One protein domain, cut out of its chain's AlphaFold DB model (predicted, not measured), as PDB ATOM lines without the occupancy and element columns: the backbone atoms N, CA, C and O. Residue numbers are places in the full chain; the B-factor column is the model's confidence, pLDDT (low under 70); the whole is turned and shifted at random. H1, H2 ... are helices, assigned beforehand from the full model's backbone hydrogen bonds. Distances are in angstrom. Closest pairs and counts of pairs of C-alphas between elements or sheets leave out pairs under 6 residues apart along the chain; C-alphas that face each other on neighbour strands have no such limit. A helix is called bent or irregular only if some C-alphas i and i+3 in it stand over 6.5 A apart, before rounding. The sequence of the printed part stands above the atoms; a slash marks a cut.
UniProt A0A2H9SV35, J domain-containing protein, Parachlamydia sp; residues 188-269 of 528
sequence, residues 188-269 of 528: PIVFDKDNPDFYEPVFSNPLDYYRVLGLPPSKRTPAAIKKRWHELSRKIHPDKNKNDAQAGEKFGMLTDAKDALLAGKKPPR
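What this domain is: This is residues 188 to 269 of the 528 residues of the protein "J domain-containing protein" of Parachlamydia sp (UniProt A0A2H9SV35). The model shows a hairpin of two long helices, H2 and H3, lying side by side and nearly parallel in line, with a single-turn helix, H1, packed on H3 toward the end of the hairpin where H2 begins and H3 ends. A long stretch with no named element, residues 188 to 208, leads into H1, and its first part lies off to one side of the hairpin. The printed part has 82 residues with three named helices, in the order H1, H2, H3, and no named strand; the class is all helix, though under half of the residues, 35 of 82, are in named elements. The whole is compact, with a radius of gyration of the C-alphas of 12.2 A, and rounded, with spans of 35 by 27 by 24 A.

Where its parts are: The longest helix, H3, holds residues 247 to 262 and measures 22.6 A from first to last C-alpha. Its C-alpha 247 stands at (-37.987, -55.894, 36.450) and its C-alpha 262 at (-44.114, -38.781, 49.954). H2 holds residues 222 to 236, 20.9 A long, and begins with C-alpha 222 at (-48.902, -36.481, 46.688). H1 holds residues 209 to 212, from Tyr 209 to Val 212. None of the helices is bent or irregular.

How they stand to each other: H3 touches both other helices. H2 and H3 form a helical hairpin: their lines stand at a shallow tilt of 4 degrees and they run opposite ways. Their closest C-alphas are those of Ile 236 and Ala 247, 5.8 A apart, and their centres are 10.2 A apart. H1 touches H3, with 10 pairs of C-alphas within 8 A; the closest are those of Tyr 209 and Ala 257, at 4.5 A. H1 and H2 are apart, though they follow each other in the chain. In H2 and H3 every O i to N i+4 pair is within hydrogen-bond range. H1, with four residues, is too short for any such pair, and its one O i to N i+3 pair is not within range.

The domain as a whole: The two C-alphas farthest apart are those of Asn 243 and Arg 269, at 35.6 A. The first and last printed C-alphas, of Pro 188 and Arg 269, are 19.4 A apart. The printed part has no cut. The links from H1 to H2, with 9 residues, and from H2 to H3, with 10, are both short. The mean pLDDT of the printed part is 76.3, and it is under 70 in residues 188 to 197, 205 to 207, 217 to 219 and 264 to 269.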
ATOM      1  N   PRO A 188     -32.909 -37.504  25.484       53.19
ATOM      2  CA  PRO A 188     -33.955 -36.539  25.165       53.19
ATOM      3  C   PRO A 188     -35.252 -36.881  25.910       53.19
ATOM      4  O   PRO A 188     -35.593 -38.049  26.086       53.19
ATOM      5  N   ILE A 189     -35.961 -35.852  26.380       55.47
ATOM      6  CA  ILE A 189     -37.229 -36.014  27.099       55.47
ATOM      7  C   ILE A 189     -38.277 -36.516  26.100       55.47
ATOM      8  O   ILE A 189     -38.692 -35.772  25.214       55.47
ATOM      9  N   VAL A 190     -38.697 -37.772  26.254       63.06
ATOM     10  CA  VAL A 190     -39.787 -38.385  25.486       63.06
ATOM     11  C   VAL A 190     -41.040 -38.400  26.363       63.06
ATOM     12  O   VAL A 190     -41.003 -38.828  27.521       63.06
ATOM     13  N   PHE A 191     -42.144 -37.871  25.839       64.56
ATOM     14  CA  PHE A 191     -43.446 -37.935  26.501       64.56
ATOM     15  C   PHE A 191     -44.015 -39.352  26.407       64.56
ATOM     16  O   PHE A 191     -43.859 -40.012  25.380       64.56
ATOM     17  N   ASP A 192     -44.683 -39.802  27.469       65.56
ATOM     18  CA  ASP A 192     -45.344 -41.107  27.489       65.56
ATOM     19  C   ASP A 192     -46.448 -41.117  26.421       65.56
ATOM     20  O   ASP A 192     -47.395 -40.328  26.480       65.56
ATOM     21  N   LYS A 193     -46.313 -41.998  25.421       64.25
ATOM     22  CA  LYS A 193     -47.252 -42.102  24.292       64.25
ATOM     23  C   LYS A 193     -48.677 -42.421  24.744       64.25
ATOM     24  O   LYS A 193     -49.622 -42.004  24.080       64.25
ATOM     25  N   ASP A 194     -48.825 -43.111  25.876       66.69
ATOM     26  CA  ASP A 194     -50.125 -43.475  26.438       66.69
ATOM     27  C   ASP A 194     -50.715 -42.351  27.309       66.69
ATOM     28  O   ASP A 194     -51.902 -42.375  27.639       66.69
ATOM     29  N   ASN A 195     -49.891 -41.393  27.751       68.44
ATOM     30  CA  ASN A 195     -50.297 -40.369  28.706       68.44
ATOM     31  C   ASN A 195     -49.449 -39.084  28.563       68.44
ATOM     32  O   ASN A 195     -48.461 -38.919  29.283       68.44
ATOM     33  N   PRO A 196     -49.840 -38.139  27.681       66.75
ATOM     34  CA  PRO A 196     -49.030 -36.968  27.304       66.75
ATOM     35  C   PRO A 196     -48.779 -35.989  28.461       66.75
ATOM     36  O   PRO A 196     -47.937 -35.098  28.380       66.75
ATOM     37  N   ASP A 197     -49.500 -36.176  29.562       67.81
ATOM     38  CA  ASP A 197     -49.330 -35.451  30.809       67.81
ATOM     39  C   ASP A 197     -48.081 -35.860  31.611       67.81
ATOM     40  O   ASP A 197     -47.765 -35.203  32.611       67.81
ATOM     41  N   PHE A 198     -47.393 -36.936  31.211       75.75
ATOM     42  CA  PHE A 198     -46.252 -37.519  31.915       75.75
ATOM     43  C   PHE A 198     -45.083 -37.834  30.972       75.75
ATOM     44  O   PHE A 198     -45.234 -37.973  29.759       75.75
ATOM     45  N   TYR A 199     -43.890 -37.950  31.550       78.12
ATOM     46  CA  TYR A 199     -42.689 -38.384  30.842       78.12
ATOM     47  C   TYR A 199     -42.552 -39.906  30.889       78.12
ATOM     48  O   TYR A 199     -43.061 -40.568  31.806       78.12
ATOM     49  N   GLU A 200     -41.811 -40.461  29.933       76.00
ATOM     50  CA  GLU A 200     -41.334 -41.835  30.050       76.00
ATOM     51  C   GLU A 200     -40.403 -41.971  31.274       76.00
ATOM     52  O   GLU A 200     -39.562 -41.097  31.520       76.00
ATOM     53  N   PRO A 201     -40.563 -43.030  32.091       79.50
ATOM     54  CA  PRO A 201     -39.742 -43.226  33.278       79.50
ATOM     55  C   PRO A 201     -38.302 -43.584  32.891       79.50
ATOM     56  O   PRO A 201     -38.059 -44.509  32.115       79.50
ATOM     57  N   VAL A 202     -37.332 -42.877  33.470       77.56
ATOM     58  CA  VAL A 202     -35.900 -43.088  33.211       77.56
ATOM     59  C   VAL A 202     -35.236 -43.678  34.451       77.56
ATOM     60  O   VAL A 202     -35.077 -42.997  35.463       77.56
ATOM     61  N   PHE A 203     -34.804 -44.938  34.356       77.62
ATOM     62  CA  PHE A 203     -34.172 -45.685  35.455       77.62
ATOM     63  C   PHE A 203     -32.638 -45.555  35.500       77.62
ATOM     64  O   PHE A 203     -32.006 -46.061  36.418       77.62
ATOM     65  N   SER A 204     -32.018 -44.858  34.538       71.25
ATOM     66  CA  SER A 204     -30.553 -44.717  34.450       71.25
ATOM     67  C   SER A 204     -29.934 -43.819  35.527       71.25
ATOM     68  O   SER A 204     -28.716 -43.802  35.683       71.25
ATOM     69  N   ASN A 205     -30.751 -43.074  36.279       69.81
ATOM     70  CA  ASN A 205     -30.294 -42.251  37.393       69.81
ATOM     71  C   ASN A 205     -31.222 -42.419  38.612       69.81
ATOM     72  O   ASN A 205     -32.186 -41.662  38.748       69.81
ATOM     73  N   PRO A 206     -30.943 -43.378  39.516       64.50
ATOM     74  CA  PRO A 206     -31.814 -43.688  40.657       64.50
ATOM     75  C   PRO A 206     -31.905 -42.550  41.686       64.50
ATOM     76  O   PRO A 206     -32.752 -42.581  42.573       64.50
ATOM     77  N   LEU A 207     -31.061 -41.518  41.562       67.69
ATOM     78  CA  LEU A 207     -31.079 -40.331  42.417       67.69
ATOM     79  C   LEU A 207     -32.109 -39.276  41.967       67.69
ATOM     80  O   LEU A 207     -32.366 -38.328  42.714       67.69
ATOM     81  N   ASP A 208     -32.713 -39.423  40.778       74.19
ATOM     82  CA  ASP A 208     -33.765 -38.533  40.269       74.19
ATOM     83  C   ASP A 208     -35.154 -39.186  40.359       74.19
ATOM     84  O   ASP A 208     -35.711 -39.698  39.387       74.19
ATOM     85  N   TYR A 209     -35.744 -39.126  41.554       80.31
ATOM     86  CA  TYR A 209     -37.049 -39.727  41.852       80.31
ATOM     87  C   TYR A 209     -38.197 -39.227  40.959       80.31
ATOM     88  O   TYR A 209     -39.155 -39.962  40.721       80.31
ATOM     89  N   TYR A 210     -38.122 -37.997  40.434       81.25
ATOM     90  CA  TYR A 210     -39.151 -37.489  39.521       81.25
ATOM     91  C   TYR A 210     -39.019 -38.100  38.128       81.25
ATOM     92  O   TYR A 210     -40.039 -38.403  37.513       81.25
ATOM     93  N   ARG A 211     -37.790 -38.324  37.646       79.75
ATOM     94  CA  ARG A 211     -37.548 -39.020  36.372       79.75
ATOM     95  C   ARG A 211     -37.831 -40.512  36.460       79.75
ATOM     96  O   ARG A 211     -38.400 -41.051  35.518       79.75
ATOM     97  N   VAL A 212     -37.537 -41.150  37.593       83.31
ATOM     98  CA  VAL A 212     -37.894 -42.560  37.838       83.31
ATOM     99  C   VAL A 212     -39.415 -42.762  37.805       83.31
ATOM    100  O   VAL A 212     -39.892 -43.756  37.266       83.31
ATOM    101  N   LEU A 213     -40.199 -41.801  38.312       83.69
ATOM    102  CA  LEU A 213     -41.668 -41.835  38.228       83.69
ATOM    103  C   LEU A 213     -42.240 -41.226  36.932       83.69
ATOM    104  O   LEU A 213     -43.449 -41.293  36.717       83.69
ATOM    105  N   GLY A 214     -41.420 -40.610  36.077       83.00
ATOM    106  CA  GLY A 214     -41.886 -39.917  34.869       83.00
ATOM    107  C   GLY A 214     -42.790 -38.706  35.153       83.00
ATOM    108  O   GLY A 214     -43.689 -38.397  34.373       83.00
ATOM    109  N   LEU A 215     -42.611 -38.027  36.290       81.50
ATOM    110  CA  LEU A 215     -43.457 -36.902  36.704       81.50
ATOM    111  C   LEU A 215     -42.869 -35.552  36.270       81.50
ATOM    112  O   LEU A 215     -41.720 -35.246  36.614       81.50
ATOM    113  N   PRO A 216     -43.648 -34.677  35.606       77.12
ATOM    114  CA  PRO A 216     -43.194 -33.331  35.308       77.12
ATOM    115  C   PRO A 216     -43.138 -32.453  36.570       77.12
ATOM    116  O   PRO A 216     -43.907 -32.657  37.517       77.12
ATOM    117  N   PRO A 217     -42.270 -31.420  36.596       66.19
ATOM    118  CA  PRO A 217     -42.147 -30.506  37.733       66.19
ATOM    119  C   PRO A 217     -43.453 -29.811  38.138       66.19
ATOM    120  O   PRO A 217     -43.599 -29.423  39.294       66.19
ATOM    121  N   SER A 218     -44.391 -29.675  37.200       64.81
ATOM    122  CA  SER A 218     -45.707 -29.063  37.389       64.81
ATOM    123  C   SER A 218     -46.704 -29.941  38.158       64.81
ATOM    124  O   SER A 218     -47.633 -29.403  38.753       64.81
ATOM    125  N   LYS A 219     -46.523 -31.274  38.203       68.19
ATOM    126  CA  LYS A 219     -47.489 -32.236  38.785       68.19
ATOM    127  C   LYS A 219     -46.936 -32.987  40.009       68.19
ATOM    128  O   LYS A 219     -47.115 -34.191  40.156       68.19
ATOM    129  N   ARG A 220     -46.279 -32.269  40.927       74.75
ATOM    130  CA  ARG A 220     -45.641 -32.815  42.149       74.75
ATOM    131  C   ARG A 220     -46.574 -32.911  43.361       74.75
ATOM    132  O   ARG A 220     -46.174 -32.610  44.482       74.75
ATOM    133  N   THR A 221     -47.829 -33.285  43.151       80.62
ATOM    134  CA  THR A 221     -48.772 -33.469  44.261       80.62
ATOM    135  C   THR A 221     -48.690 -34.902  44.801       80.62
ATOM    136  O   THR A 221     -48.480 -35.836  44.021       80.62
ATOM    137  N   PRO A 222     -48.897 -35.131  46.113       82.00
ATOM    138  CA  PRO A 222     -48.902 -36.481  46.688       82.00
ATOM    139  C   PRO A 222     -49.884 -37.438  45.993       82.00
ATOM    140  O   PRO A 222     -49.599 -38.625  45.842       82.00
ATOM    141  N   ALA A 223     -51.023 -36.913  45.525       83.12
ATOM    142  CA  ALA A 223     -52.016 -37.668  44.765       83.12
ATOM    143  C   ALA A 223     -51.488 -38.115  43.389       83.12
ATOM    144  O   ALA A 223     -51.648 -39.279  43.021       83.12
ATOM    145  N   ALA A 224     -50.806 -37.227  42.654       82.06
ATOM    146  CA  ALA A 224     -50.207 -37.553  41.359       82.06
ATOM    147  C   ALA A 224     -49.058 -38.566  41.494       82.06
ATOM    148  O   ALA A 224     -48.960 -39.491  40.688       82.06
ATOM    149  N   ILE A 225     -48.247 -38.446  42.551       85.62
ATOM    150  CA  ILE A 225     -47.152 -39.380  42.857       85.62
ATOM    151  C   ILE A 225     -47.685 -40.796  43.091       85.62
ATOM    152  O   ILE A 225     -47.212 -41.745  42.467       85.62
ATOM    153  N   LYS A 226     -48.709 -40.945  43.943       86.12
ATOM    154  CA  LYS A 226     -49.333 -42.252  44.200       86.12
ATOM    155  C   LYS A 226     -49.973 -42.829  42.941       86.12
ATOM    156  O   LYS A 226     -49.757 -43.998  42.638       86.12
ATOM    157  N   LYS A 227     -50.720 -42.012  42.187       86.75
ATOM    158  CA  LYS A 227     -51.385 -42.443  40.949       86.75
ATOM    159  C   LYS A 227     -50.379 -42.990  39.934       86.75
ATOM    160  O   LYS A 227     -50.544 -44.110  39.457       86.75
ATOM    161  N   ARG A 228     -49.308 -42.238  39.667       86.56
ATOM    162  CA  ARG A 228     -48.292 -42.624  38.684       86.56
ATOM    163  C   ARG A 228     -47.483 -43.844  39.126       86.56
ATOM    164  O   ARG A 228     -47.217 -44.718  38.305       86.56
ATOM    165  N   TRP A 229     -47.167 -43.954  40.418       90.00
ATOM    166  CA  TRP A 229     -46.562 -45.166  40.973       90.00
ATOM    167  C   TRP A 229     -47.451 -46.393  40.740       90.00
ATOM    168  O   TRP A 229     -46.978 -47.376  40.188       90.00
ATOM    169  N   HIS A 230     -48.753 -46.326  41.046       86.31
ATOM    170  CA  HIS A 230     -49.664 -47.455  40.820       86.31
ATOM    171  C   HIS A 230     -49.755 -47.882  39.348       86.31
ATOM    172  O   HIS A 230     -49.849 -49.076  39.064       86.31
ATOM    173  N   GLU A 231     -49.738 -46.930  38.414       86.69
ATOM    174  CA  GLU A 231     -49.738 -47.214  36.974       86.69
ATOM    175  C   GLU A 231     -48.450 -47.935  36.542       86.69
ATOM    176  O   GLU A 231     -48.517 -48.985  35.899       86.69
ATOM    177  N   LEU A 232     -47.283 -47.424  36.947       88.00
ATOM    178  CA  LEU A 232     -45.979 -47.992  36.590       88.00
ATOM    179  C   LEU A 232     -45.696 -49.322  37.299       88.00
ATOM    180  O   LEU A 232     -45.195 -50.252  36.668       88.00
ATOM    181  N   SER A 233     -46.092 -49.468  38.564       87.12
ATOM    182  CA  SER A 233     -45.961 -50.714  39.328       87.12
ATOM    183  C   SER A 233     -46.687 -51.874  38.661       87.12
ATOM    184  O   SER A 233     -46.178 -52.986  38.680       87.12
ATOM    185  N   ARG A 234     -47.852 -51.641  38.038       86.38
ATOM    186  CA  ARG A 234     -48.571 -52.694  37.298       86.38
ATOM    187  C   ARG A 234     -47.885 -53.061  35.986       86.38
ATOM    188  O   ARG A 234     -47.969 -54.223  35.597       86.38
ATOM    189  N   LYS A 235     -47.253 -52.089  35.316       85.50
ATOM    190  CA  LYS A 235     -46.512 -52.301  34.063       85.50
ATOM    191  C   LYS A 235     -45.204 -53.068  34.314       85.50
ATOM    192  O   LYS A 235     -44.886 -53.970  33.553       85.50
ATOM    193  N   ILE A 236     -44.488 -52.759  35.400       85.31
ATOM    194  CA  ILE A 236     -43.123 -53.257  35.685       85.31
ATOM    195  C   ILE A 236     -43.114 -54.382  36.744       85.31
ATOM    196  O   ILE A 236     -42.059 -54.897  37.095       85.31
ATOM    197  N   HIS A 237     -44.277 -54.819  37.245       83.94
ATOM    198  CA  HIS A 237     -44.353 -55.819  38.319       83.94
ATOM    199  C   HIS A 237     -43.536 -57.088  37.993       83.94
ATOM    200  O   HIS A 237     -43.740 -57.653  36.910       83.94
ATOM    201  N   PRO A 238     -42.677 -57.583  38.908       85.44
ATOM    202  CA  PRO A 238     -41.850 -58.764  38.653       85.44
ATOM    203  C   PRO A 238     -42.695 -60.009  38.336       85.44
ATOM    204  O   PRO A 238     -42.350 -60.766  37.435       85.44
ATOM    205  N   ASP A 239     -43.870 -60.165  38.963       82.94
ATOM    206  CA  ASP A 239     -44.769 -61.297  38.662       82.94
ATOM    207  C   ASP A 239     -45.345 -61.290  37.241       82.94
ATOM    208  O   ASP A 239     -45.658 -62.355  36.710       82.94
ATOM    209  N   LYS A 240     -45.513 -60.112  36.626       83.56
ATOM    210  CA  LYS A 240     -46.004 -59.995  35.243       83.56
ATOM    211  C   LYS A 240     -44.870 -60.044  34.221       83.56
ATOM    212  O   LYS A 240     -45.111 -60.416  33.080       83.56
ATOM    213  N   ASN A 241     -43.645 -59.726  34.641       83.62
ATOM    214  CA  ASN A 241     -42.457 -59.644  33.794       83.62
ATOM    215  C   ASN A 241     -41.374 -60.635  34.249       83.62
ATOM    216  O   ASN A 241     -40.210 -60.272  34.383       83.62
ATOM    217  N   LYS A 242     -41.749 -61.902  34.476       78.25
ATOM    218  CA  LYS A 242     -40.844 -62.948  34.998       78.25
ATOM    219  C   LYS A 242     -39.613 -63.212  34.118       78.25
ATOM    220  O   LYS A 242     -38.622 -63.736  34.610       78.25
ATOM    221  N   ASN A 243     -39.678 -62.839  32.839       78.06
ATOM    222  CA  ASN A 243     -38.596 -63.018  31.870       78.06
ATOM    223  C   ASN A 243     -37.635 -61.812  31.793       78.06
ATOM    224  O   ASN A 243     -36.604 -61.918  31.135       78.06
ATOM    225  N   ASP A 244     -37.947 -60.677  32.437       78.19
ATOM    226  CA  ASP A 244     -37.044 -59.518  32.516       78.19
ATOM    227  C   ASP A 244     -36.307 -59.529  33.862       78.19
ATOM    228  O   ASP A 244     -36.862 -59.169  34.903       78.19
ATOM    229  N   ALA A 245     -35.027 -59.909  33.834       75.75
ATOM    230  CA  ALA A 245     -34.164 -59.934  35.016       75.75
ATOM    231  C   ALA A 245     -34.023 -58.553  35.695       75.75
ATOM    232  O   ALA A 245     -33.697 -58.487  36.878       75.75
ATOM    233  N   GLN A 246     -34.307 -57.453  34.982       76.44
ATOM    234  CA  GLN A 246     -34.241 -56.088  35.515       76.44
ATOM    235  C   GLN A 246     -35.573 -55.586  36.097       76.44
ATOM    236  O   GLN A 246     -35.609 -54.499  36.677       76.44
ATOM    237  N   ALA A 247     -36.675 -56.333  35.967       74.44
ATOM    238  CA  ALA A 247     -37.987 -55.894  36.450       74.44
ATOM    239  C   ALA A 247     -38.009 -55.693  37.975       74.44
ATOM    240  O   ALA A 247     -38.568 -54.711  38.463       74.44
ATOM    241  N   GLY A 248     -37.341 -56.578  38.725       75.12
ATOM    242  CA  GLY A 248     -37.214 -56.459  40.182       75.12
ATOM    243  C   GLY A 248     -36.447 -55.206  40.613       75.12
ATOM    244  O   GLY A 248     -36.888 -54.487  41.508       75.12
ATOM    245  N   GLU A 249     -35.344 -54.893  39.929       80.38
ATOM    246  CA  GLU A 249     -34.519 -53.714  40.216       80.38
ATOM    247  C   GLU A 249     -35.266 -52.407  39.894       80.38
ATOM    248  O   GLU A 249     -35.343 -51.505  40.732       80.38
ATOM    249  N   LYS A 250     -35.919 -52.334  38.726       81.69
ATOM    250  CA  LYS A 250     -36.747 -51.181  38.325       81.69
ATOM    251  C   LYS A 250     -37.928 -50.968  39.277       81.69
ATOM    252  O   LYS A 250     -38.269 -49.827  39.589       81.69
ATOM    253  N   PHE A 251     -38.541 -52.048  39.766       83.19
ATOM    254  CA  PHE A 251     -39.632 -51.981  40.741       83.19
ATOM    255  C   PHE A 251     -39.164 -51.474  42.115       83.19
ATOM    256  O   PHE A 251     -39.863 -50.671  42.743       83.19
ATOM    257  N   GLY A 252     -37.968 -51.885  42.555       81.69
ATOM    258  CA  GLY A 252     -37.316 -51.354  43.756       81.69
ATOM    259  C   GLY A 252     -37.097 -49.843  43.659       81.69
ATOM    260  O   GLY A 252     -37.622 -49.091  44.479       81.69
ATOM    261  N   MET A 253     -36.456 -49.383  42.577       82.75
ATOM    262  CA  MET A 253     -36.212 -47.952  42.326       82.75
ATOM    263  C   MET A 253     -37.507 -47.122  42.286       82.75
ATOM    264  O   MET A 253     -37.553 -46.005  42.804       82.75
ATOM    265  N   LEU A 254     -38.578 -47.664  41.696       87.06
ATOM    266  CA  LEU A 254     -39.891 -47.015  41.635       87.06
ATOM    267  C   LEU A 254     -40.512 -46.833  43.032       87.06
ATOM    268  O   LEU A 254     -41.131 -45.805  43.323       87.06
ATOM    269  N   THR A 255     -40.356 -47.839  43.894       85.12
ATOM    270  CA  THR A 255     -40.886 -47.836  45.263       85.12
ATOM    271  C   THR A 255     -40.115 -46.858  46.142       85.12
ATOM    272  O   THR A 255     -40.738 -45.995  46.767       85.12
ATOM    273  N   ASP A 256     -38.782 -46.887  46.067       81.75
ATOM    274  CA  ASP A 256     -37.900 -45.954  46.773       81.75
ATOM    275  C   ASP A 256     -38.186 -44.495  46.385       81.75
ATOM    276  O   ASP A 256     -38.279 -43.615  47.245       81.75
ATOM    277  N   ALA A 257     -38.412 -44.234  45.092       84.19
ATOM    278  CA  ALA A 257     -38.765 -42.911  44.588       84.19
ATOM    279  C   ALA A 257     -40.104 -42.400  45.146       84.19
ATOM    280  O   ALA A 257     -40.201 -41.248  45.579       84.19
ATOM    281  N   LYS A 258     -41.140 -43.248  45.169       88.62
ATOM    282  CA  LYS A 258     -42.458 -42.902  45.728       88.62
ATOM    283  C   LYS A 258     -42.358 -42.596  47.222       88.62
ATOM    284  O   LYS A 258     -42.897 -41.583  47.670       88.62
ATOM    285  N   ASP A 259     -41.669 -43.443  47.983       84.56
ATOM    286  CA  ASP A 259     -41.538 -43.288  49.434       84.56
ATOM    287  C   ASP A 259     -40.713 -42.048  49.796       84.56
ATOM    288  O   ASP A 259     -41.115 -41.270  50.664       84.56
ATOM    289  N   ALA A 260     -39.618 -41.781  49.075       81.25
ATOM    290  CA  ALA A 260     -38.812 -40.579  49.276       81.25
ATOM    291  C   ALA A 260     -39.605 -39.288  49.005       81.25
ATOM    292  O   ALA A 260     -39.532 -38.340  49.794       81.25
ATOM    293  N   LEU A 261     -40.389 -39.253  47.922       80.25
ATOM    294  CA  LEU A 261     -41.180 -38.078  47.551       80.25
ATOM    295  C   LEU A 261     -42.372 -37.841  48.488       80.25
ATOM    296  O   LEU A 261     -42.671 -36.688  48.802       80.25
ATOM    297  N   LEU A 262     -43.026 -38.900  48.974       81.25
ATOM    298  CA  LEU A 262     -44.114 -38.781  49.954       81.25
ATOM    299  C   LEU A 262     -43.613 -38.414  51.357       81.25
ATOM    300  O   LEU A 262     -44.302 -37.688  52.067       81.25
ATOM    301  N   ALA A 263     -42.404 -38.841  51.734       78.00
ATOM    302  CA  ALA A 263     -41.761 -38.472  52.998       78.00
ATOM    303  C   ALA A 263     -41.213 -37.028  53.019       78.00
ATOM    304  O   ALA A 263     -40.540 -36.632  53.971       78.00
ATOM    305  N   GLY A 264     -41.443 -36.235  51.963       67.44
ATOM    306  CA  GLY A 264     -40.975 -34.852  51.872       67.44
ATOM    307  C   GLY A 264     -39.454 -34.711  51.752       67.44
ATOM    308  O   GLY A 264     -38.929 -33.601  51.892       67.44
ATOM    309  N   LYS A 265     -38.723 -35.803  51.472       61.69
ATOM    310  CA  LYS A 265     -37.284 -35.735  51.205       61.69
ATOM    311  C   LYS A 265     -37.092 -34.989  49.890       61.69
ATOM    312  O   LYS A 265     -37.514 -35.444  48.829       61.69
ATOM    313  N   LYS A 266     -36.467 -33.810  49.953       52.56
ATOM    314  CA  LYS A 266     -36.130 -33.049  48.745       52.56
ATOM    315  C   LYS A 266     -35.157 -33.893  47.915       52.56
ATOM    316  O   LYS A 266     -34.099 -34.238  48.446       52.56
ATOM    317  N   PRO A 267     -35.465 -34.208  46.646       49.72
ATOM    318  CA  PRO A 267     -34.463 -34.803  45.780       49.72
ATOM    319  C   PRO A 267     -33.286 -33.829  45.626       49.72
ATOM    320  O   PRO A 267     -33.461 -32.615  45.822       49.72
ATOM    321  N   PRO A 268     -32.085 -34.327  45.289       48.75
ATOM    322  CA  PRO A 268     -30.966 -33.462  44.936       48.75
ATOM    323  C   PRO A 268     -31.421 -32.434  43.882       48.75
ATOM    324  O   PRO A 268     -32.206 -32.751  42.989       48.75
ATOM    325  N   ARG A 269     -31.029 -31.161  44.055       41.31
ATOM    326  CA  ARG A 269     -31.564 -30.017  43.288       41.31
ATOM    327  C   ARG A 269     -31.559 -30.299  41.776       41.31
ATOM    328  O   ARG A 269     -30.497 -30.531  41.211       41.31
TER     329      ARG A 269